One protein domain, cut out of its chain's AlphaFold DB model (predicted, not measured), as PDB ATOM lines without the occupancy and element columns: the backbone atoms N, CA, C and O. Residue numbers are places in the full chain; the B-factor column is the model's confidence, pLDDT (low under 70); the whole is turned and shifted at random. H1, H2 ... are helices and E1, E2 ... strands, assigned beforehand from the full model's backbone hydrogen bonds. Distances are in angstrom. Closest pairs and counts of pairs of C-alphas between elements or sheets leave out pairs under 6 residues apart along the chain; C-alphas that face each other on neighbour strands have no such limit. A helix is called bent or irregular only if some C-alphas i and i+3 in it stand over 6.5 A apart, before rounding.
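Overview. This is residues 377 to 543 of the 1253 residues of an uncharacterized protein of Marivita geojedonensis (UniProt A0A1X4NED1). Two sheets are partly face to face in a small sandwich, and the kinked helix H3 packs into one side of it, against E3 of one sheet and E4 and E5 of the other. At the opposite side E6 comes close to E1 and E7, which pair as a long twisted ribbon along the longest axis, with short H1 at one end. The printed part has 167 residues, 83 of them, under half, in named elements of mixed class: three helices and seven strands, in the order E1 H1 E2 E3 H2 H3 E4 E5 E6 E7. The sheets, E4 - E5 - E1 - E7 and E3 - E2 - E6, are antiparallel. The whole is compact, with a radius of gyration of the C-alphas of 16.3 A and spans of 50 by 35 by 24 A.

Arrangement. In the larger sheet, twisted, E1 (residues 377 to 388) and E7 (529 to 541) are antiparallel at 168 degrees, with N 383 and O 534 2.8 A apart. E5 (501 to 505) neighbours E1, with N 502 and O 384 at 2.8 A. E4 (467 to 471) and E5 are a hairpin, with N 469 and O 503 at 2.9 A. In the smaller sheet E2 (412 to 417) and E3 (420 to 425) are a hairpin, with N 415 and O 422 at 3.0 A, and E6 (512 to 518) neighbours E2, with N 513 and O 416 at 2.9 A. The sheets form a sandwich, two sheets face to face, their facing parts 8.7 A centre to centre; the closest C-alphas of E6 and E7, Ala 514 and Asp 535, are 5.5 A apart. H3 (442 to 458), two layers with either sheet as a helix on one face, is 9.2 A over the larger sheet, along the strands and over E4 and E5; its C-alpha closest to E4 is Ile 446, 6.8 A from Glu 469. Ile 424 of E3 and Pro 452 of H3 have C-alphas 5.6 A apart. H1 (389 to 396) only grazes the larger sheet with residues 389 to 391; H2 (428 to 431) is on neither sheet. In H1 every O i to N i+4 pair is within hydrogen-bond range, in H3 11 of 13; H2 is too short for one.

Along the chain. E1 begins at C-alpha 377 (155.785, -6.462, 234.617) and is 36.4 A long; E7, 39.1 A, ends at C-alpha 541 (159.077, -1.648, 237.493). H3, 24.7 A, has a kink of 30 degrees near residue 449 and is irregular, but only just: C-alphas 448 and 451 are 6.8 A apart. E6 is 16.7 A, E2 and E3 15.9 A each, E4 12.4 A, E5 12.1 A, H1 10.5 A and H2 5.7 A.

Size, cuts and confidence. The C-alphas farthest apart, Thr 524 and Pro 543, are 53.8 A apart. The printed part has no cut; the links H1 to E2 and E4 to E5 are long, 15 and 29 residues. The mean pLDDT of the printed part is 87.0; residues 377, 524 and 539 are under 70.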
ATOM      1  N   ASP A 377     156.279  -5.096 234.643       65.19
ATOM      2  CA  ASP A 377     155.785  -6.462 234.617       65.19
ATOM      3  C   ASP A 377     154.905  -6.710 235.831       65.19
ATOM      4  O   ASP A 377     155.166  -6.278 236.954       65.19
ATOM      5  N   SER A 378     153.798  -7.399 235.594       71.62
ATOM      6  CA  SER A 378     152.942  -7.893 236.662       71.62
ATOM      7  C   SER A 378     153.221  -9.372 236.871       71.62
ATOM      8  O   SER A 378     153.297 -10.115 235.898       71.62
ATOM      9  N   ALA A 379     153.331  -9.817 238.117       72.69
ATOM     10  CA  ALA A 379     153.438 -11.226 238.464       72.69
ATOM     11  C   ALA A 379     152.327 -11.573 239.457       72.69
ATOM     12  O   ALA A 379     152.283 -11.062 240.576       72.69
ATOM     13  N   GLY A 380     151.395 -12.426 239.027       83.25
ATOM     14  CA  GLY A 380     150.361 -12.990 239.888       83.25
ATOM     15  C   GLY A 380     150.691 -14.425 240.264       83.25
ATOM     16  O   GLY A 380     150.819 -15.288 239.388       83.25
ATOM     17  N   GLU A 381     150.780 -14.684 241.566       90.56
ATOM     18  CA  GLU A 381     151.152 -15.976 242.124       90.56
ATOM     19  C   GLU A 381     150.157 -16.440 243.201       90.56
ATOM     20  O   GLU A 381     149.653 -15.657 244.000       90.56
ATOM     21  N   ALA A 382     149.883 -17.745 243.250       91.56
ATOM     22  CA  ALA A 382     149.171 -18.381 244.355       91.56
ATOM     23  C   ALA A 382     149.963 -19.571 244.898       91.56
ATOM     24  O   ALA A 382     150.305 -20.493 244.157       91.56
ATOM     25  N   VAL A 383     150.188 -19.605 246.211       93.81
ATOM     26  CA  VAL A 383     150.940 -20.673 246.881       93.81
ATOM     27  C   VAL A 383     150.018 -21.512 247.751       93.81
ATOM     28  O   VAL A 383     149.258 -20.999 248.570       93.81
ATOM     29  N   PHE A 384     150.123 -22.834 247.632       94.56
ATOM     30  CA  PHE A 384     149.320 -23.801 248.373       94.56
ATOM     31  C   PHE A 384     150.212 -24.732 249.208       94.56
ATOM     32  O   PHE A 384     151.044 -25.464 248.679       94.56
ATOM     33  N   PHE A 385     149.996 -24.759 250.522       94.75
ATOM     34  CA  PHE A 385     150.675 -25.641 251.475       94.75
ATOM     35  C   PHE A 385     149.748 -26.774 251.906       94.75
ATOM     36  O   PHE A 385     148.694 -26.530 252.505       94.75
ATOM     37  N   LEU A 386     150.153 -28.019 251.654       94.75
ATOM     38  CA  LEU A 386     149.366 -29.216 251.947       94.75
ATOM     39  C   LEU A 386     150.217 -30.246 252.702       94.75
ATOM     40  O   LEU A 386     151.375 -30.449 252.377       94.75
ATOM     41  N   LEU A 387     149.672 -30.902 253.724       94.25
ATOM     42  CA  LEU A 387     150.387 -31.947 254.468       94.25
ATOM     43  C   LEU A 387     149.397 -32.925 255.108       94.25
ATOM     44  O   LEU A 387     148.420 -32.472 255.704       94.25
ATOM     45  N   ASP A 388     149.677 -34.233 255.090       93.12
ATOM     46  CA  ASP A 388     149.045 -35.139 256.055       93.12
ATOM     47  C   ASP A 388     149.845 -35.158 257.367       93.12
ATOM     48  O   ASP A 388     151.015 -35.548 257.437       93.12
ATOM     49  N   GLN A 389     149.209 -34.695 258.442       92.12
ATOM     50  CA  GLN A 389     149.869 -34.559 259.737       92.12
ATOM     51  C   GLN A 389     150.150 -35.917 260.390       92.12
ATOM     52  O   GLN A 389     151.060 -36.004 261.222       92.12
ATOM     53  N   ASP A 390     149.381 -36.961 260.065       90.12
ATOM     54  CA  ASP A 390     149.605 -38.294 260.621       90.12
ATOM     55  C   ASP A 390     150.797 -38.981 259.928       90.12
ATOM     56  O   ASP A 390     151.650 -39.549 260.623       90.12
ATOM     57  N   ALA A 391     150.946 -38.831 258.610       90.19
ATOM     58  CA  ALA A 391     152.103 -39.255 257.826       90.19
ATOM     59  C   ALA A 391     153.401 -38.566 258.273       90.19
ATOM     60  O   ALA A 391     154.384 -39.244 258.585       90.19
ATOM     61  N   GLU A 392     153.390 -37.239 258.423       91.56
ATOM     62  CA  GLU A 392     154.519 -36.472 258.973       91.56
ATOM     63  C   GLU A 392     154.931 -36.999 260.360       91.56
ATOM     64  O   GLU A 392     156.113 -37.187 260.667       91.56
ATOM     65  N   LEU A 393     153.945 -37.294 261.213       89.94
ATOM     66  CA  LEU A 393     154.189 -37.823 262.550       89.94
ATOM     67  C   LEU A 393     154.741 -39.261 262.522       89.94
ATOM     68  O   LEU A 393     155.553 -39.610 263.390       89.94
ATOM     69  N   ARG A 394     154.327 -40.097 261.555       89.00
ATOM     70  CA  ARG A 394     154.905 -41.435 261.311       89.00
ATOM     71  C   ARG A 394     156.376 -41.313 260.909       89.00
ATOM     72  O   ARG A 394     157.218 -41.945 261.558       89.00
ATOM     73  N   LEU A 395     156.685 -40.454 259.936       87.69
ATOM     74  CA  LEU A 395     158.046 -40.210 259.447       87.69
ATOM     75  C   LEU A 395     158.968 -39.724 260.574       87.69
ATOM     76  O   LEU A 395     160.010 -40.331 260.825       87.69
ATOM     77  N   LYS A 396     158.531 -38.741 261.374       85.19
ATOM     78  CA  LYS A 396     159.300 -38.242 262.534       85.19
ATOM     79  C   LYS A 396     159.572 -39.284 263.615       85.19
ATOM     80  O   LYS A 396     160.518 -39.152 264.391       85.19
ATOM     81  N   ARG A 397     158.752 -40.331 263.696       86.69
ATOM     82  CA  ARG A 397     158.933 -41.443 264.641       86.69
ATOM     83  C   ARG A 397     159.768 -42.589 264.065       86.69
ATOM     84  O   ARG A 397     159.912 -43.609 264.744       86.69
ATOM     85  N   GLY A 398     160.301 -42.442 262.849       81.69
ATOM     86  CA  GLY A 398     161.004 -43.500 262.122       81.69
ATOM     87  C   GLY A 398     160.089 -44.670 261.751       81.69
ATOM     88  O   GLY A 398     160.539 -45.814 261.683       81.69
ATOM     89  N   GLN A 399     158.785 -44.413 261.612       84.62
ATOM     90  CA  GLN A 399     157.805 -45.387 261.138       84.62
ATOM     91  C   GLN A 399     157.652 -45.241 259.621       84.62
ATOM     92  O   GLN A 399     157.869 -44.163 259.080       84.62
ATOM     93  N   ALA A 400     157.287 -46.327 258.938       74.12
ATOM     94  CA  ALA A 400     157.068 -46.290 257.496       74.12
ATOM     95  C   ALA A 400     155.828 -45.444 257.160       74.12
ATOM     96  O   ALA A 400     154.760 -45.682 257.728       74.12
ATOM     97  N   ALA A 401     156.006 -44.496 256.245       79.50
ATOM     98  CA  ALA A 401     154.978 -43.812 255.469       79.50
ATOM     99  C   ALA A 401     155.509 -43.730 254.030       79.50
ATOM    100  O   ALA A 401     156.729 -43.653 253.848       79.50
ATOM    101  N   GLU A 402     154.629 -43.807 253.036       78.25
ATOM    102  CA  GLU A 402     155.044 -43.826 251.622       78.25
ATOM    103  C   GLU A 402     155.370 -42.416 251.093       78.25
ATOM    104  O   GLU A 402     156.164 -42.272 250.168       78.25
ATOM    105  N   GLY A 403     154.891 -41.376 251.783       86.00
ATOM    106  CA  GLY A 403     155.299 -39.986 251.594       86.00
ATOM    107  C   GLY A 403     154.666 -39.042 252.625       86.00
ATOM    108  O   GLY A 403     154.049 -39.483 253.593       86.00
ATOM    109  N   ARG A 404     154.857 -37.725 252.461       90.44
ATOM    110  CA  ARG A 404     154.319 -36.688 253.377       90.44
ATOM    111  C   ARG A 404     152.841 -36.352 253.126       90.44
ATOM    112  O   ARG A 404     152.219 -35.694 253.956       90.44
ATOM    113  N   LEU A 405     152.304 -36.774 251.983       91.62
ATOM    114  CA  LEU A 405     150.896 -36.636 251.596       91.62
ATOM    115  C   LEU A 405     150.185 -38.000 251.573       91.62
ATOM    116  O   LEU A 405     149.168 -38.158 250.914       91.62
ATOM    117  N   ASP A 406     150.745 -38.991 252.261       84.62
ATOM    118  CA  ASP A 406     150.140 -40.308 252.464       84.62
ATOM    119  C   ASP A 406     148.804 -40.119 253.219       84.62
ATOM    120  O   ASP A 406     148.787 -39.434 254.236       84.62
ATOM    121  N   GLU A 407     147.684 -40.646 252.709       84.88
ATOM    122  CA  GLU A 407     146.321 -40.453 253.260       84.88
ATOM    123  C   GLU A 407     145.759 -38.997 253.204       84.88
ATOM    124  O   GLU A 407     145.216 -38.486 254.190       84.88
ATOM    125  N   ILE A 408     145.809 -38.310 252.047       89.38
ATOM    126  CA  ILE A 408     145.146 -36.995 251.836       89.38
ATOM    127  C   ILE A 408     143.764 -37.083 251.154       89.38
ATOM    128  O   ILE A 408     143.470 -38.000 250.393       89.38
ATOM    129  N   ASP A 409     142.907 -36.077 251.385       90.38
ATOM    130  CA  ASP A 409     141.562 -35.962 250.785       90.38
ATOM    131  C   ASP A 409     141.434 -34.850 249.724       90.38
ATOM    132  O   ASP A 409     140.320 -34.415 249.409       90.38
ATOM    133  N   LYS A 410     142.561 -34.349 249.203       92.38
ATOM    134  CA  LYS A 410     142.621 -33.251 248.224       92.38
ATOM    135  C   LYS A 410     143.169 -33.751 246.897       92.38
ATOM    136  O   LYS A 410     144.206 -34.393 246.894       92.38
ATOM    137  N   ASN A 411     142.492 -33.443 245.793       92.44
ATOM    138  CA  ASN A 411     142.899 -33.836 244.436       92.44
ATOM    139  C   ASN A 411     143.160 -32.641 243.510       92.44
ATOM    140  O   ASN A 411     143.258 -32.813 242.298       92.44
ATOM    141  N   GLY A 412     143.214 -31.422 244.044       92.81
ATOM    142  CA  GLY A 412     143.423 -30.244 243.217       92.81
ATOM    143  C   GLY A 412     143.509 -28.933 243.969       92.81
ATOM    144  O   GLY A 412     143.318 -28.876 245.189       92.81
ATOM    145  N   ILE A 413     143.759 -27.885 243.195       95.50
ATOM    146  CA  ILE A 413     143.785 -26.489 243.623       95.50
ATOM    147  C   ILE A 413     142.764 -25.683 242.823       95.50
ATOM    148  O   ILE A 413     142.326 -26.069 241.738       95.50
ATOM    149  N   ARG A 414     142.386 -24.536 243.373       94.06
ATOM    150  CA  ARG A 414     141.441 -23.617 242.761       94.06
ATOM    151  C   ARG A 414     141.968 -22.201 242.842       94.06
ATOM    152  O   ARG A 414     142.264 -21.706 243.932       94.06
ATOM    153  N   VAL A 415     141.996 -21.547 241.691       93.69
ATOM    154  CA  VAL A 415     142.492 -20.183 241.524       93.69
ATOM    155  C   VAL A 415     141.449 -19.324 240.818       93.69
ATOM    156  O   VAL A 415     140.594 -19.822 240.082       93.69
ATOM    157  N   LEU A 416     141.493 -18.024 241.077       91.81
ATOM    158  CA  LEU A 416     140.787 -17.011 240.307       91.81
ATOM    159  C   LEU A 416     141.823 -16.271 239.462       91.81
ATOM    160  O   LEU A 416     142.699 -15.640 240.039       91.81
ATOM    161  N   VAL A 417     141.706 -16.317 238.136       86.50
ATOM    162  CA  VAL A 417     142.577 -15.561 237.217       86.50
ATOM    163  C   VAL A 417     141.697 -14.654 236.368       86.50
ATOM    164  O   VAL A 417     140.698 -15.110 235.799       86.50
ATOM    165  N   ASN A 418     141.984 -13.350 236.340       78.31
ATOM    166  CA  ASN A 418     141.176 -12.350 235.620       78.31
ATOM    167  C   ASN A 418     139.663 -12.409 235.933       78.31
ATOM    168  O   ASN A 418     138.796 -12.200 235.077       78.31
ATOM    169  N   GLY A 419     139.315 -12.730 237.184       76.69
ATOM    170  CA  GLY A 419     137.927 -12.852 237.636       76.69
ATOM    171  C   GLY A 419     137.190 -14.119 237.172       76.69
ATOM    172  O   GLY A 419     135.977 -14.212 237.394       76.69
ATOM    173  N   SER A 420     137.887 -15.088 236.566       83.38
ATOM    174  CA  SER A 420     137.364 -16.416 236.214       83.38
ATOM    175  C   SER A 420     137.916 -17.487 237.157       83.38
ATOM    176  O   SER A 420     139.120 -17.587 237.360       83.38
ATOM    177  N   GLU A 421     137.026 -18.275 237.764       92.12
ATOM    178  CA  GLU A 421     137.393 -19.374 238.669       92.12
ATOM    179  C   GLU A 421     137.795 -20.601 237.847       92.12
ATOM    180  O   GLU A 421     137.006 -21.078 237.023       92.12
ATOM    181  N   VAL A 422     139.000 -21.111 238.094       92.62
ATOM    182  CA  VAL A 422     139.559 -22.299 237.446       92.62
ATOM    183  C   VAL A 422     139.857 -23.355 238.508       92.62
ATOM    184  O   VAL A 422     140.463 -23.073 239.541       92.62
ATOM    185  N   ASP A 423     139.378 -24.574 238.262       92.88
ATOM    186  CA  ASP A 423     139.613 -25.751 239.101       92.88
ATOM    187  C   ASP A 423     140.614 -26.654 238.376       92.88
ATOM    188  O   ASP A 423     140.321 -27.148 237.286       92.88
ATOM    189  N   ILE A 424     141.796 -26.820 238.967       93.31
ATOM    190  CA  ILE A 424     142.874 -27.656 238.446       93.31
ATOM    191  C   ILE A 424     142.926 -28.882 239.353       93.31
ATOM    192  O   ILE A 424     143.451 -28.824 240.467       93.31
ATOM    193  N   SER A 425     142.317 -29.979 238.911       93.56
ATOM    194  CA  SER A 425     142.203 -31.210 239.695       93.56
ATOM    195  C   SER A 425     142.495 -32.460 238.870       93.56
ATOM    196  O   SER A 425     142.162 -32.545 237.688       93.56
ATOM    197  N   PHE A 426     143.129 -33.440 239.512       93.19
ATOM    198  CA  PHE A 426     143.444 -34.747 238.941       93.19
ATOM    199  C   PHE A 426     142.433 -35.821 239.369       93.19
ATOM    200  O   PHE A 426     141.573 -35.612 240.229       93.19
ATOM    201  N   ALA A 427     142.520 -36.993 238.738       90.69
ATOM    202  CA  ALA A 427     141.566 -38.083 238.917       90.69
ATOM    203  C   ALA A 427     141.562 -38.662 240.348       90.69
ATOM    204  O   ALA A 427     142.614 -39.015 240.882       90.69
ATOM    205  N   ASP A 428     140.370 -38.821 240.933       88.88
ATOM    206  CA  ASP A 428     140.155 -39.285 242.314       88.88
ATOM    207  C   ASP A 428     140.839 -40.630 242.628       88.88
ATOM    208  O   ASP A 428     141.231 -40.875 243.768       88.88
ATOM    209  N   GLU A 429     141.001 -41.518 241.636       87.56
ATOM    210  CA  GLU A 429     141.646 -42.823 241.827       87.56
ATOM    211  C   GLU A 429     143.134 -42.722 242.188       87.56
ATOM    212  O   GLU A 429     143.703 -43.702 242.668       87.56
ATOM    213  N   LEU A 430     143.776 -41.573 241.952       88.88
ATOM    214  CA  LEU A 430     145.168 -41.322 242.340       88.88
ATOM    215  C   LEU A 430     145.326 -41.023 243.840       88.88
ATOM    216  O   LEU A 430     146.454 -40.959 244.311       88.88
ATOM    217  N   LEU A 431     144.225 -40.883 244.588       87.06
ATOM    218  CA  LEU A 431     144.227 -40.774 246.055       87.06
ATOM    219  C   LEU A 431     144.020 -42.122 246.777       87.06
ATOM    220  O   LEU A 431     143.859 -42.148 247.993       87.06
ATOM    221  N   ASP A 432     143.923 -43.236 246.045       83.94
ATOM    222  CA  ASP A 432     143.750 -44.572 246.629       83.94
ATOM    223  C   ASP A 432     145.118 -45.228 246.879       83.94
ATOM    224  O   ASP A 432     145.827 -45.518 245.917       83.94
ATOM    225  N   GLU A 433     145.433 -45.565 248.139       78.25
ATOM    226  CA  GLU A 433     146.625 -46.342 248.555       78.25
ATOM    227  C   GLU A 433     146.812 -47.653 247.766       78.25
ATOM    228  O   GLU A 433     147.899 -48.223 247.682       78.25
ATOM    229  N   ALA A 434     145.736 -48.209 247.196       79.94
ATOM    230  CA  ALA A 434     145.825 -49.410 246.372       79.94
ATOM    231  C   ALA A 434     146.331 -49.143 244.938       79.94
ATOM    232  O   ALA A 434     146.558 -50.105 244.187       79.94
ATOM    233  N   ASN A 435     146.464 -47.880 244.530       81.81
ATOM    234  CA  ASN A 435     146.896 -47.479 243.200       81.81
ATOM    235  C   ASN A 435     148.434 -47.477 243.112       81.81
ATOM    236  O   ASN A 435     149.091 -46.810 243.900       81.81
ATOM    237  N   PRO A 436     149.049 -48.171 242.132       80.12
ATOM    238  CA  PRO A 436     150.504 -48.134 241.952       80.12
ATOM    239  C   PRO A 436     151.065 -46.742 241.613       80.12
ATOM    240  O   PRO A 436     152.276 -46.565 241.697       80.12
ATOM    241  N   ASN A 437     150.208 -45.796 241.215       84.81
ATOM    242  CA  ASN A 437     150.552 -44.406 240.915       84.81
ATOM    243  C   ASN A 437     149.893 -43.435 241.914       84.81
ATOM    244  O   ASN A 437     149.475 -42.347 241.522       84.81
ATOM    245  N   GLU A 438     149.705 -43.853 243.167       88.44
ATOM    246  CA  GLU A 438     149.163 -42.987 244.215       88.44
ATOM    247  C   GLU A 438     149.974 -41.687 244.357       88.44
ATOM    248  O   GLU A 438     151.207 -41.679 244.335       88.44
ATOM    249  N   VAL A 439     149.261 -40.578 244.541       90.25
ATOM    250  CA  VAL A 439     149.830 -39.276 244.876       90.25
ATOM    251  C   VAL A 439     150.014 -39.190 246.392       90.25
ATOM    252  O   VAL A 439     149.100 -38.817 247.121       90.25
ATOM    253  N   ASN A 440     151.219 -39.515 246.863       90.50
ATOM    254  CA  ASN A 440     151.580 -39.510 248.289       90.50
ATOM    255  C   ASN A 440     152.748 -38.556 248.636       90.50
ATOM    256  O   ASN A 440     153.163 -38.449 249.795       90.50
ATOM    257  N   SER A 441     153.257 -37.793 247.661       92.50
ATOM    258  CA  SER A 441     154.306 -36.777 247.835       92.50
ATOM    259  C   SER A 441     153.949 -35.459 247.133       92.50
ATOM    260  O   SER A 441     153.084 -35.431 246.259       92.50
ATOM    261  N   HIS A 442     154.620 -34.362 247.505       92.88
ATOM    262  CA  HIS A 442     154.403 -33.048 246.877       92.88
ATOM    263  C   HIS A 442     154.796 -33.063 245.394       92.88
ATOM    264  O   HIS A 442     154.064 -32.531 244.565       92.88
ATOM    265  N   ASP A 443     155.896 -33.742 245.054       92.56
ATOM    266  CA  ASP A 443     156.354 -33.884 243.667       92.56
ATOM    267  C   ASP A 443     155.329 -34.669 242.830       92.56
ATOM    268  O   ASP A 443     154.992 -34.272 241.717       92.56
ATOM    269  N   ALA A 444     154.758 -35.745 243.393       91.19
ATOM    270  CA  ALA A 444     153.699 -36.513 242.739       91.19
ATOM    271  C   ALA A 444     152.405 -35.697 242.577       91.19
ATOM    272  O   ALA A 444     151.718 -35.832 241.565       91.19
ATOM    273  N   PHE A 445     152.082 -34.834 243.545       93.19
ATOM    274  CA  PHE A 445     150.903 -33.969 243.497       93.19
ATOM    275  C   PHE A 445     151.023 -32.924 242.388       93.19
ATOM    276  O   PHE A 445     150.104 -32.774 241.589       93.19
ATOM    277  N   ILE A 446     152.177 -32.262 242.285       92.75
ATOM    278  CA  ILE A 446     152.459 -31.292 241.219       92.75
ATOM    279  C   ILE A 446     152.454 -31.980 239.856       92.75
ATOM    280  O   ILE A 446     151.779 -31.508 238.945       92.75
ATOM    281  N   ALA A 447     153.116 -33.135 239.727       92.56
ATOM    282  CA  ALA A 447     153.120 -33.909 238.488       92.56
ATOM    283  C   ALA A 447     151.701 -34.299 238.033       92.56
ATOM    284  O   ALA A 447     151.395 -34.241 236.843       92.56
ATOM    285  N   ALA A 448     150.815 -34.650 238.972       92.38
ATOM    286  CA  ALA A 448     149.424 -34.980 238.667       92.38
ATOM    287  C   ALA A 448     148.591 -33.760 238.220       92.38
ATOM    288  O   ALA A 448     147.623 -33.936 237.479       92.38
ATOM    289  N   LEU A 449     148.965 -32.539 238.622       94.12
ATOM    290  CA  LEU A 449     148.296 -31.295 238.218       94.12
ATOM    291  C   LEU A 449     148.744 -30.749 236.858       94.12
ATOM    292  O   LEU A 449     148.005 -29.957 236.276       94.12
ATOM    293  N   GLN A 450     149.886 -31.192 236.319       94.62
ATOM    294  CA  GLN A 450     150.417 -30.661 235.057       94.62
ATOM    295  C   GLN A 450     149.472 -30.881 233.869       94.62
ATOM    296  O   GLN A 450     149.214 -29.956 233.107       94.62
ATOM    297  N   ALA A 451     148.900 -32.077 233.713       90.38
ATOM    298  CA  ALA A 451     147.969 -32.335 232.610       90.38
ATOM    299  C   ALA A 451     146.666 -31.502 232.726       90.38
ATOM    300  O   ALA A 451     146.320 -30.822 231.761       90.38
ATOM    301  N   PRO A 452     145.985 -31.449 233.893       92.75
ATOM    302  CA  PRO A 452     144.862 -30.532 234.108       92.75
ATOM    303  C   PRO A 452     145.187 -29.044 233.884       92.75
ATOM    304  O   PRO A 452     144.323 -28.300 233.418       92.75
ATOM    305  N   LEU A 453     146.408 -28.599 234.206       91.44
ATOM    306  CA  LEU A 453     146.875 -27.234 233.932       91.44
ATOM    307  C   LEU A 453     146.921 -26.961 232.422       91.44
ATOM    308  O   LEU A 453     146.343 -25.978 231.959       91.44
ATOM    309  N   GLN A 454     147.546 -27.853 231.649       90.50
ATOM    310  CA  GLN A 454     147.637 -27.712 230.192       90.50
ATOM    311  C   GLN A 454     146.257 -27.752 229.521       90.50
ATOM    312  O   GLN A 454     145.983 -26.950 228.628       90.50
ATOM    313  N   ASP A 455     145.344 -28.599 230.005       90.00
ATOM    314  CA  ASP A 455     143.952 -28.623 229.541       90.00
ATOM    315  C   ASP A 455     143.247 -27.272 229.765       90.00
ATOM    316  O   ASP A 455     142.481 -26.807 228.911       90.00
ATOM    317  N   ALA A 456     143.499 -26.615 230.903       85.25
ATOM    318  CA  ALA A 456     142.925 -25.310 231.220       85.25
ATOM    319  C   ALA A 456     143.510 -24.175 230.355       85.25
ATOM    320  O   ALA A 456     142.758 -23.280 229.951       85.25
ATOM    321  N   ILE A 457     144.802 -24.238 230.012       86.75
ATOM    322  CA  ILE A 457     145.460 -23.311 229.071       86.75
ATOM    323  C   ILE A 457     144.896 -23.507 227.656       86.75
ATOM    324  O   ILE A 457     144.420 -22.554 227.039       86.75
ATOM    325  N   ALA A 458     144.835 -24.750 227.167       84.81
ATOM    326  CA  ALA A 458     144.302 -25.075 225.841       84.81
ATOM    327  C   ALA A 458     142.814 -24.699 225.687       84.81
ATOM    328  O   ALA A 458     142.353 -24.339 224.601       84.81
ATOM    329  N   ALA A 459     142.045 -24.750 226.779       81.19
ATOM    330  CA  ALA A 459     140.656 -24.301 226.813       81.19
ATOM    331  C   ALA A 459     140.492 -22.765 226.855       81.19
ATOM    332  O   ALA A 459     139.355 -22.284 226.781       81.19
ATOM    333  N   GLY A 460     141.586 -22.004 226.986       82.94
ATOM    334  CA  GLY A 460     141.586 -20.545 227.137       82.94
ATOM    335  C   GLY A 460     141.004 -20.067 228.469       82.94
ATOM    336  O   GLY A 460     140.468 -18.960 228.543       82.94
ATOM    337  N   LEU A 461     141.020 -20.922 229.498       84.50
ATOM    338  CA  LEU A 461     140.580 -20.582 230.856       84.50
ATOM    339  C   LEU A 461     141.716 -19.977 231.686       84.50
ATOM    340  O   LEU A 461     141.439 -19.207 232.602       84.50
ATOM    341  N   LEU A 462     142.959 -20.321 231.349       87.75
ATOM    342  CA  LEU A 462     144.178 -19.740 231.899       87.75
ATOM    343  C   LEU A 462     145.008 -19.095 230.778       87.75
ATOM    344  O   LEU A 462     144.915 -19.547 229.631       87.75
ATOM    345  N   PRO A 463     145.813 -18.068 231.088       84.00
ATOM    346  CA  PRO A 463     146.768 -17.487 230.150       84.00
ATOM    347  C   PRO A 463     147.808 -18.497 229.657       84.00
ATOM    348  O   PRO A 463     148.195 -19.415 230.390       84.00
ATOM    349  N   ALA A 464     148.280 -18.306 228.422       79.00
ATOM    350  CA  ALA A 464     149.415 -19.059 227.893       79.00
ATOM    351  C   ALA A 464     150.651 -18.835 228.780       79.00
ATOM    352  O   ALA A 464     150.834 -17.738 229.293       79.00
ATOM    353  N   GLY A 465     151.454 -19.881 228.994       79.94
ATOM    354  CA  GLY A 465     152.647 -19.818 229.849       79.94
ATOM    355  C   GLY A 465     152.395 -19.964 231.355       79.94
ATOM    356  O   GLY A 465     153.346 -19.888 232.119       79.94
ATOM    357  N   SER A 466     151.154 -20.185 231.812       88.94
ATOM    358  CA  SER A 466     150.890 -20.405 233.248       88.94
ATOM    359  C   SER A 466     151.547 -21.701 233.741       88.94
ATOM    360  O   SER A 466     151.393 -22.745 233.101       88.94
ATOM    361  N   THR A 467     152.224 -21.665 234.891       92.50
ATOM    362  CA  THR A 467     152.988 -22.805 235.433       92.50
ATOM    363  C   THR A 467     152.511 -23.227 236.823       92.50
ATOM    364  O   THR A 467     151.870 -22.462 237.548       92.50
ATOM    365  N   ILE A 468     152.794 -24.486 237.187       93.44
ATOM    366  CA  ILE A 468     152.701 -24.975 238.567       93.44
ATOM    367  C   ILE A 468     154.026 -25.623 238.952       93.44
ATOM    368  O   ILE A 468     154.427 -26.605 238.324       93.44
ATOM    369  N   GLU A 469     154.658 -25.134 240.011       94.81
ATOM    370  CA  GLU A 469     155.986 -25.571 240.443       94.81
ATOM    371  C   GLU A 469     156.066 -25.809 241.950       94.81
ATOM    372  O   GLU A 469     155.169 -25.462 242.725       94.81
ATOM    373  N   LYS A 470     157.148 -26.461 242.379       92.06
ATOM    374  CA  LYS A 470     157.435 -26.691 243.793       92.06
ATOM    375  C   LYS A 470     158.380 -25.613 244.294       92.06
ATOM    376  O   LYS A 470     159.437 -25.420 243.706       92.06
ATOM    377  N   ARG A 471     158.068 -25.021 245.447       92.25
ATOM    378  CA  ARG A 471     158.992 -24.126 246.153       92.25
ATOM    379  C   ARG A 471     159.280 -24.607 247.564       92.25
ATOM    380  O   ARG A 471     158.367 -24.783 248.374       92.25
ATOM    381  N   ASP A 472     160.557 -24.791 247.869       89.75
ATOM    382  CA  ASP A 472     161.028 -25.086 249.219       89.75
ATOM    383  C   ASP A 472     161.354 -23.786 249.972       89.75
ATOM    384  O   ASP A 472     161.761 -22.787 249.384       89.75
ATOM    385  N   TYR A 473     161.159 -23.787 251.293       85.81
ATOM    386  CA  TYR A 473     161.346 -22.605 252.137       85.81
ATOM    387  C   TYR A 473     162.337 -22.889 253.263       85.81
ATOM    388  O   TYR A 473     162.270 -23.933 253.912       85.81
ATOM    389  N   SER A 474     163.212 -21.923 253.543       83.12
ATOM    390  CA  SER A 474     164.192 -21.978 254.640       83.12
ATOM    391  C   SER A 474     163.679 -21.355 255.948       83.12
ATOM    392  O   SER A 474     164.286 -21.531 257.006       83.12
ATOM    393  N   THR A 475     162.542 -20.650 255.907       86.88
ATOM    394  CA  THR A 475     161.939 -19.962 257.059       86.88
ATOM    395  C   THR A 475     160.435 -20.240 257.190       86.88
ATOM    396  O   THR A 475     159.781 -20.748 256.276       86.88
ATOM    397  N   VAL A 476     159.874 -19.950 258.373       87.81
ATOM    398  CA  VAL A 476     158.427 -20.055 258.618       87.81
ATOM    399  C   VAL A 476     157.734 -18.826 258.041       87.81
ATOM    400  O   VAL A 476     157.970 -17.716 258.516       87.81
ATOM    401  N   LEU A 477     156.835 -19.044 257.086       86.44
ATOM    402  CA  LEU A 477     155.957 -18.007 256.552       86.44
ATOM    403  C   LEU A 477     154.778 -17.796 257.496       86.44
ATOM    404  O   LEU A 477     154.235 -18.760 258.046       86.44
ATOM    405  N   LEU A 478     154.383 -16.543 257.691       86.50
ATOM    406  CA  LEU A 478     153.281 -16.158 258.563       86.50
ATOM    407  C   LEU A 478     152.189 -15.491 257.730       86.50
ATOM    408  O   LEU A 478     152.506 -14.659 256.893       86.50
ATOM    409  N   ASP A 479     150.929 -15.828 258.005       82.94
ATOM    410  CA  ASP A 479     149.786 -15.086 257.469       82.94
ATOM    411  C   ASP A 479     149.649 -13.698 258.133       82.94
ATOM    412  O   ASP A 479     150.320 -13.389 259.127       82.94
ATOM    413  N   ASP A 480     148.727 -12.877 257.624       79.56
ATOM    414  CA  ASP A 480     148.393 -11.544 258.153       79.56
ATOM    415  C   ASP A 480     147.990 -11.539 259.643       79.56
ATOM    416  O   ASP A 480     148.088 -10.522 260.343       79.56
ATOM    417  N   GLU A 481     147.537 -12.679 260.171       83.50
ATOM    418  CA  GLU A 481     147.216 -12.865 261.584       83.50
ATOM    419  C   GLU A 481     148.392 -13.390 262.430       83.50
ATOM    420  O   GLU A 481     148.247 -13.569 263.651       83.50
ATOM    421  N   GLY A 482     149.566 -13.583 261.824       80.38
ATOM    422  CA  GLY A 482     150.793 -14.057 262.456       80.38
ATOM    423  C   GLY A 482     150.799 -15.560 262.753       80.38
ATOM    424  O   GLY A 482     151.489 -15.993 263.685       80.38
ATOM    425  N   LEU A 483     150.003 -16.359 262.038       84.12
ATOM    426  CA  LEU A 483     149.976 -17.817 262.139       84.12
ATOM    427  C   LEU A 483     150.840 -18.454 261.037       84.12
ATOM    428  O   LEU A 483     150.814 -17.989 259.903       84.12
ATOM    429  N   PRO A 484     151.546 -19.562 261.325       87.56
ATOM    430  CA  PRO A 484     152.333 -20.265 260.316       87.56
ATOM    431  C   PRO A 484     151.502 -20.761 259.123       87.56
ATOM    432  O   PRO A 484     150.513 -21.479 259.313       87.56
ATOM    433  N   LEU A 485     151.940 -20.428 257.906       89.56
ATOM    434  CA  LEU A 485     151.392 -20.914 256.635       89.56
ATOM    435  C   LEU A 485     151.994 -22.266 256.238       89.56
ATOM    436  O   LEU A 485     151.256 -23.181 255.884       89.56
ATOM    437  N   ASN A 486     153.312 -22.421 256.387       92.69
ATOM    438  CA  ASN A 486     154.085 -23.574 255.916       92.69
ATOM    439  C   ASN A 486     154.587 -24.494 257.051       92.69
ATOM    440  O   ASN A 486     155.559 -25.230 256.880       92.69
ATOM    441  N   GLN A 487     153.951 -24.467 258.230       93.12
ATOM    442  CA  GLN A 487     154.310 -25.340 259.355       93.12
ATOM    443  C   GLN A 487     153.080 -25.763 260.173       93.12
ATOM    444  O   GLN A 487     152.349 -24.934 260.718       93.12
ATOM    445  N   ALA A 488     152.878 -27.073 260.327       90.38
ATOM    446  CA  ALA A 488     151.749 -27.644 261.057       90.38
ATOM    447  C   ALA A 488     152.112 -27.984 262.513       90.38
ATOM    448  O   ALA A 488     153.183 -28.519 262.801       90.38
ATOM    449  N   ALA A 489     151.198 -27.733 263.453       89.06
ATOM    450  CA  ALA A 489     151.317 -28.231 264.825       89.06
ATOM    451  C   ALA A 489     150.778 -29.667 264.914       89.06
ATOM    452  O   ALA A 489     149.595 -29.900 264.671       89.06
ATOM    453  N   LEU A 490     151.627 -30.619 265.301       88.44
ATOM    454  CA  LEU A 490     151.308 -32.044 265.349       88.44
ATOM    455  C   LEU A 490     150.652 -32.443 266.681       88.44
ATOM    456  O   LEU A 490     150.805 -31.791 267.720       88.44
ATOM    457  N   GLN A 491     149.941 -33.576 266.683       86.50
ATOM    458  CA  GLN A 491     149.168 -34.040 267.845       86.50
ATOM    459  C   GLN A 491     150.013 -34.366 269.093       86.50
ATOM    460  O   GLN A 491     149.477 -34.426 270.203       86.50
ATOM    461  N   ASP A 492     151.320 -34.591 268.944       84.38
ATOM    462  CA  ASP A 492     152.232 -34.830 270.069       84.38
ATOM    463  C   ASP A 492     152.833 -33.549 270.672       84.38
ATOM    464  O   ASP A 492     153.582 -33.618 271.650       84.38
ATOM    465  N   GLY A 493     152.441 -32.387 270.141       82.44
ATOM    466  CA  GLY A 493     152.899 -31.071 270.570       82.44
ATOM    467  C   GLY A 493     154.194 -30.606 269.903       82.44
ATOM    468  O   GLY A 493     154.678 -29.536 270.269       82.44
ATOM    469  N   SER A 494     154.759 -31.380 268.970       87.62
ATOM    470  CA  SER A 494     155.833 -30.924 268.080       87.62
ATOM    471  C   SER A 494     155.274 -30.197 266.847       87.62
ATOM    472  O   SER A 494     154.067 -30.194 266.614       87.62
ATOM    473  N   PHE A 495     156.146 -29.552 266.073       89.69
ATOM    474  CA  PHE A 495     155.807 -28.969 264.771       89.69
ATOM    475  C   PHE A 495     156.286 -29.884 263.643       89.69
ATOM    476  O   PHE A 495     157.244 -30.633 263.849       89.69
ATOM    477  N   SER A 496     155.653 -29.830 262.470       90.56
ATOM    478  CA  SER A 496     156.163 -30.444 261.238       90.56
ATOM    479  C   SER A 496     157.487 -29.802 260.815       90.56
ATOM    480  O   SER A 496     157.861 -28.724 261.290       90.56
ATOM    481  N   GLU A 497     158.218 -30.469 259.930       90.12
ATOM    482  CA  GLU A 497     159.186 -29.770 259.077       90.12
ATOM    483  C   GLU A 497     158.467 -28.768 258.161       90.12
ATOM    484  O   GLU A 497     157.235 -28.824 258.023       90.12
ATOM    485  N   LEU A 498     159.220 -27.828 257.578       92.06
ATOM    486  CA  LEU A 498     158.654 -26.838 256.662       92.06
ATOM    487  C   LEU A 498     157.992 -27.559 255.477       92.06
ATOM    488  O   LEU A 498     158.484 -28.576 254.973       92.06
ATOM    489  N   ILE A 499     156.792 -27.107 255.137       93.19
ATOM    490  CA  ILE A 499     155.946 -27.689 254.097       93.19
ATOM    491  C   ILE A 499     156.305 -26.984 252.780       93.19
ATOM    492  O   ILE A 499     156.223 -25.755 252.747       93.19
ATOM    493  N   PRO A 500     156.707 -27.715 251.724       93.00
ATOM    494  CA  PRO A 500     156.908 -27.140 250.398       93.00
ATOM    495  C   PRO A 500     155.621 -26.498 249.871       93.00
ATOM    496  O   PRO A 500     154.524 -27.017 250.095       93.00
ATOM    497  N   GLY A 501     155.754 -25.379 249.170       91.88
ATOM    498  CA  GLY A 501     154.652 -24.730 248.469       91.88
ATOM    499  C   GLY A 501     154.413 -25.373 247.106       91.88
ATOM    500  O   GLY A 501     155.360 -25.670 246.379       91.88
ATOM    501  N   ILE A 502     153.144 -25.570 246.764       94.31
ATOM    502  CA  ILE A 502     152.682 -25.788 245.392       94.31
ATOM    503  C   ILE A 502     152.339 -24.404 244.849       94.31
ATOM    504  O   ILE A 502     151.380 -23.791 245.313       94.31
ATOM    505  N   VAL A 503     153.150 -23.900 243.931       93.75
ATOM    506  CA  VAL A 503     153.088 -22.525 243.435       93.75
ATOM    507  C   VAL A 503     152.421 -22.524 242.075       93.75
ATOM    508  O   VAL A 503     152.848 -23.273 241.210       93.75
ATOM    509  N   PHE A 504     151.385 -21.716 241.892       93.31
ATOM    510  CA  PHE A 504     150.786 -21.421 240.596       93.31
ATOM    511  C   PHE A 504     151.175 -20.004 240.177       93.31
ATOM    512  O   PHE A 504     150.917 -19.074 240.941       93.31
ATOM    513  N   THR A 505     151.691 -19.841 238.960       90.31
ATOM    514  CA  THR A 505     152.091 -18.539 238.401       90.31
ATOM    515  C   THR A 505     151.322 -18.262 237.110       90.31
ATOM    516  O   THR A 505     151.203 -19.140 236.251       90.31
ATOM    517  N   SER A 506     150.771 -17.051 236.966       89.00
ATOM    518  CA  SER A 506     150.080 -16.636 235.735       89.00
ATOM    519  C   SER A 506     151.076 -16.326 234.619       89.00
ATOM    520  O   SER A 506     151.977 -15.517 234.810       89.00
ATOM    521  N   GLY A 507     150.877 -16.904 233.434       80.75
ATOM    522  CA  GLY A 507     151.819 -16.749 232.316       80.75
ATOM    523  C   GLY A 507     151.802 -15.395 231.597       80.75
ATOM    524  O   GLY A 507     152.713 -15.100 230.838       80.75
ATOM    525  N   ASP A 508     150.779 -14.571 231.823       77.50
ATOM    526  CA  ASP A 508     150.663 -13.203 231.284       77.50
ATOM    527  C   ASP A 508     150.747 -12.129 232.379       77.50
ATOM    528  O   ASP A 508     150.364 -10.980 232.158       77.50
ATOM    529  N   GLY A 509     151.133 -12.534 233.592       73.81
ATOM    530  CA  GLY A 509     151.223 -11.634 234.729       73.81
ATOM    531  C   GLY A 509     149.906 -11.249 235.400       73.81
ATOM    532  O   GLY A 509     149.918 -10.476 236.350       73.81
ATOM    533  N   SER A 510     148.763 -11.774 234.953       83.44
ATOM    534  CA  SER A 510     147.451 -11.454 235.537       83.44
ATOM    535  C   SER A 510     147.358 -11.733 237.040       83.44
ATOM    536  O   SER A 510     147.874 -12.735 237.523       83.44
ATOM    537  N   GLU A 511     146.586 -10.907 237.761       86.12
ATOM    538  CA  GLU A 511     146.271 -11.113 239.183       86.12
ATOM    539  C   GLU A 511     145.659 -12.504 239.417       86.12
ATOM    540  O   GLU A 511     144.644 -12.879 238.805       86.12
ATOM    541  N   VAL A 512     146.280 -13.252 240.331       87.94
ATOM    542  CA  VAL A 512     145.834 -14.571 240.777       87.94
ATOM    543  C   VAL A 512     145.332 -14.450 242.207       87.94
ATOM    544  O   VAL A 512     146.001 -13.882 243.056       87.94
ATOM    545  N   THR A 513     144.163 -15.018 242.502       90.88
ATOM    546  CA  THR A 513     143.696 -15.189 243.888       90.88
ATOM    547  C   THR A 513     143.562 -16.668 244.214       90.88
ATOM    548  O   THR A 513     142.897 -17.418 243.485       90.88
ATOM    549  N   ALA A 514     144.113 -17.097 245.346       90.62
ATOM    550  CA  ALA A 514     143.984 -18.465 245.818       90.62
ATOM    551  C   ALA A 514     142.584 -18.684 246.427       90.62
ATOM    552  O   ALA A 514     142.185 -18.064 247.412       90.62
ATOM    553  N   LEU A 515     141.790 -19.592 245.846       91.75
ATOM    554  CA  LEU A 515     140.438 -19.906 246.339       91.75
ATOM    555  C   LEU A 515     140.407 -21.146 247.244       91.75
ATOM    556  O   LEU A 515     139.467 -21.318 248.028       91.75
ATOM    557  N   GLY A 516     141.422 -22.007 247.143       91.12
ATOM    558  CA  GLY A 516     141.660 -23.139 248.037       91.12
ATOM    559  C   GLY A 516     141.852 -24.470 247.317       91.12
ATOM    560  O   GLY A 516     142.227 -24.511 246.152       91.12
ATOM    561  N   PHE A 517     141.604 -25.573 248.027       92.94
ATOM    562  CA  PHE A 517     141.813 -26.934 247.521       92.94
ATOM    563  C   PHE A 517     140.510 -27.599 247.060       92.94
ATOM    564  O   PHE A 517     139.453 -27.410 247.675       92.94
ATOM    565  N   THR A 518     140.610 -28.458 246.048       91.62
ATOM    566  CA  THR A 518     139.521 -29.313 245.552       91.62
ATOM    567  C   THR A 518     139.556 -30.681 246.244       91.62
ATOM    568  O   THR A 518     140.627 -31.197 246.571       91.62
ATOM    569  N   ALA A 519     138.376 -31.242 246.534       87.44
ATOM    570  CA  ALA A 519     138.215 -32.535 247.201       87.44
ATOM    571  C   ALA A 519     137.133 -33.394 246.507       87.44
ATOM    572  O   ALA A 519     136.093 -32.838 246.133       87.44
ATOM    573  N   PRO A 520     137.311 -34.726 246.402       85.25
ATOM    574  CA  PRO A 520     136.331 -35.631 245.790       85.25
ATOM    575  C   PRO A 520     135.025 -35.788 246.585       85.25
ATOM    576  O   PRO A 520     135.014 -35.759 247.818       85.25
ATOM    577  N   ASP A 521     133.917 -36.072 245.892       75.25
ATOM    578  CA  ASP A 521     132.579 -36.213 246.500       75.25
ATOM    579  C   ASP A 521     132.385 -37.516 247.323       75.25
ATOM    580  O   ASP A 521     131.506 -37.570 248.193       75.25
ATOM    581  N   GLU A 522     133.160 -38.581 247.063       70.31
ATOM    582  CA  GLU A 522     132.954 -39.927 247.645       70.31
ATOM    583  C   GLU A 522     134.216 -40.576 248.268       70.31
ATOM    584  O   GLU A 522     134.316 -41.803 248.319       70.31
ATOM    585  N   LEU A 523     135.158 -39.795 248.819       73.19
ATOM    586  CA  LEU A 523     136.302 -40.348 249.567       73.19
ATOM    587  C   LEU A 523     135.889 -40.814 250.983       73.19
ATOM    588  O   LEU A 523     135.206 -40.096 251.719       73.19
ATOM    589  N   THR A 524     136.290 -42.023 251.400       68.12
ATOM    590  CA  THR A 524     135.988 -42.554 252.745       68.12
ATOM    591  C   THR A 524     137.252 -43.007 253.471       68.12
ATOM    592  O   THR A 524     137.815 -44.037 253.117       68.12
ATOM    593  N   GLY A 525     137.633 -42.296 254.534       72.44
ATOM    594  CA  GLY A 525     138.821 -42.565 255.351       72.44
ATOM    595  C   GLY A 525     138.833 -41.709 256.624       72.44
ATOM    596  O   GLY A 525     137.917 -40.908 256.844       72.44
ATOM    597  N   GLU A 526     139.825 -41.915 257.490       78.00
ATOM    598  CA  GLU A 526     140.188 -40.949 258.535       78.00
ATOM    599  C   GLU A 526     141.333 -40.106 257.960       78.00
ATOM    600  O   GLU A 526     142.334 -40.679 257.567       78.00
ATOM    601  N   PHE A 527     141.170 -38.784 257.867       86.88
ATOM    602  CA  PHE A 527     142.154 -37.884 257.250       86.88
ATOM    603  C   PHE A 527     142.580 -36.812 258.257       86.88
ATOM    604  O   PHE A 527     141.714 -36.244 258.941       86.88
ATOM    605  N   ASN A 528     143.878 -36.503 258.346       89.94
ATOM    606  CA  ASN A 528     144.415 -35.463 259.230       89.94
ATOM    607  C   ASN A 528     145.191 -34.388 258.445       89.94
ATOM    608  O   ASN A 528     146.365 -34.111 258.689       89.94
ATOM    609  N   VAL A 529     144.491 -33.744 257.511       89.75
ATOM    610  CA  VAL A 529     145.086 -32.817 256.543       89.75
ATOM    611  C   VAL A 529     145.299 -31.416 257.125       89.75
ATOM    612  O   VAL A 529     144.388 -30.784 257.668       89.75
ATOM    613  N   PHE A 530     146.510 -30.899 256.954       91.75
ATOM    614  CA  PHE A 530     146.837 -29.482 257.015       91.75
ATOM    615  C   PHE A 530     146.760 -28.895 255.604       91.75
ATOM    616  O   PHE A 530     147.402 -29.408 254.696       91.75
ATOM    617  N   GLY A 531     145.991 -27.823 255.431       90.62
ATOM    618  CA  GLY A 531     145.894 -27.098 254.169       90.62
ATOM    619  C   GLY A 531     145.820 -25.602 254.435       90.62
ATOM    620  O   GLY A 531     144.933 -25.159 255.173       90.62
ATOM    621  N   ARG A 532     146.742 -24.837 253.856       92.75
ATOM    622  CA  ARG A 532     146.759 -23.369 253.855       92.75
ATOM    623  C   ARG A 532     147.188 -22.873 252.483       92.75
ATOM    624  O   ARG A 532     147.780 -23.628 251.724       92.75
ATOM    625  N   PHE A 533     146.849 -21.640 252.159       92.38
ATOM    626  CA  PHE A 533     147.215 -21.023 250.896       92.38
ATOM    627  C   PHE A 533     147.329 -19.519 251.084       92.38
ATOM    628  O   PHE A 533     146.775 -18.987 252.050       92.38
ATOM    629  N   ASP A 534     148.050 -18.896 250.171       90.88
ATOM    630  CA  ASP A 534     148.241 -17.458 250.079       90.88
ATOM    631  C   ASP A 534     148.293 -17.062 248.600       90.88
ATOM    632  O   ASP A 534     148.494 -17.922 247.736       90.88
ATOM    633  N   ASP A 535     148.098 -15.784 248.314       88.88
ATOM    634  CA  ASP A 535     148.295 -15.218 246.985       88.88
ATOM    635  C   ASP A 535     149.083 -13.918 247.072       88.88
ATOM    636  O   ASP A 535     148.975 -13.181 248.051       88.88
ATOM    637  N   ASP A 536     149.896 -13.675 246.050       81.62
ATOM    638  CA  ASP A 536     150.664 -12.451 245.900       81.62
ATOM    639  C   ASP A 536     150.471 -11.895 244.489       81.62
ATOM    640  O   ASP A 536     150.356 -12.629 243.503       81.62
ATOM    641  N   PHE A 537     150.398 -10.575 244.405       79.88
ATOM    642  CA  PHE A 537     150.331  -9.859 243.143       79.88
ATOM    643  C   PHE A 537     151.210  -8.624 243.247       79.88
ATOM    644  O   PHE A 537     150.866  -7.653 243.933       79.88
ATOM    645  N   ALA A 538     152.327  -8.670 242.534       71.44
ATOM    646  CA  ALA A 538     153.262  -7.569 242.431       71.44
ATOM    647  C   ALA A 538     153.205  -6.973 241.023       71.44
ATOM    648  O   ALA A 538     153.028  -7.681 240.032       71.44
ATOM    649  N   ILE A 539     153.324  -5.651 240.959       68.69
ATOM    650  CA  ILE A 539     153.709  -4.942 239.743       68.69
ATOM    651  C   ILE A 539     155.106  -4.429 240.048       68.69
ATOM    652  O   ILE A 539     155.263  -3.661 241.001       68.69
ATOM    653  N   GLU A 540     156.084  -4.901 239.292       70.12
ATOM    654  CA  GLU A 540     157.478  -4.499 239.417       70.12
ATOM    655  C   GLU A 540     157.844  -3.622 238.222       70.12
ATOM    656  O   GLU A 540     157.463  -3.898 237.080       70.12
ATOM    657  N   ASP A 541     158.520  -2.517 238.517       73.75
ATOM    658  CA  ASP A 541     159.077  -1.648 237.493       73.75
ATOM    659  C   ASP A 541     160.328  -2.341 236.937       73.75
ATOM    660  O   ASP A 541     161.191  -2.774 237.703       73.75
ATOM    661  N   GLN A 542     160.406  -2.468 235.615       82.00
ATOM    662  CA  GLN A 542     161.624  -2.882 234.923       82.00
ATOM    663  C   GLN A 542     162.677  -1.766 235.023       82.00
ATOM    664  O   GLN A 542     162.310  -0.613 235.280       82.00
ATOM    665  N   PRO A 543     163.971  -2.056 234.813       85.69
ATOM    666  CA  PRO A 543     164.962  -0.998 234.709       85.69
ATOM    667  C   PRO A 543     164.650  -0.085 233.517       85.69
ATOM    668  O   PRO A 543     164.056  -0.494 232.512       85.69
TER     669      PRO A 543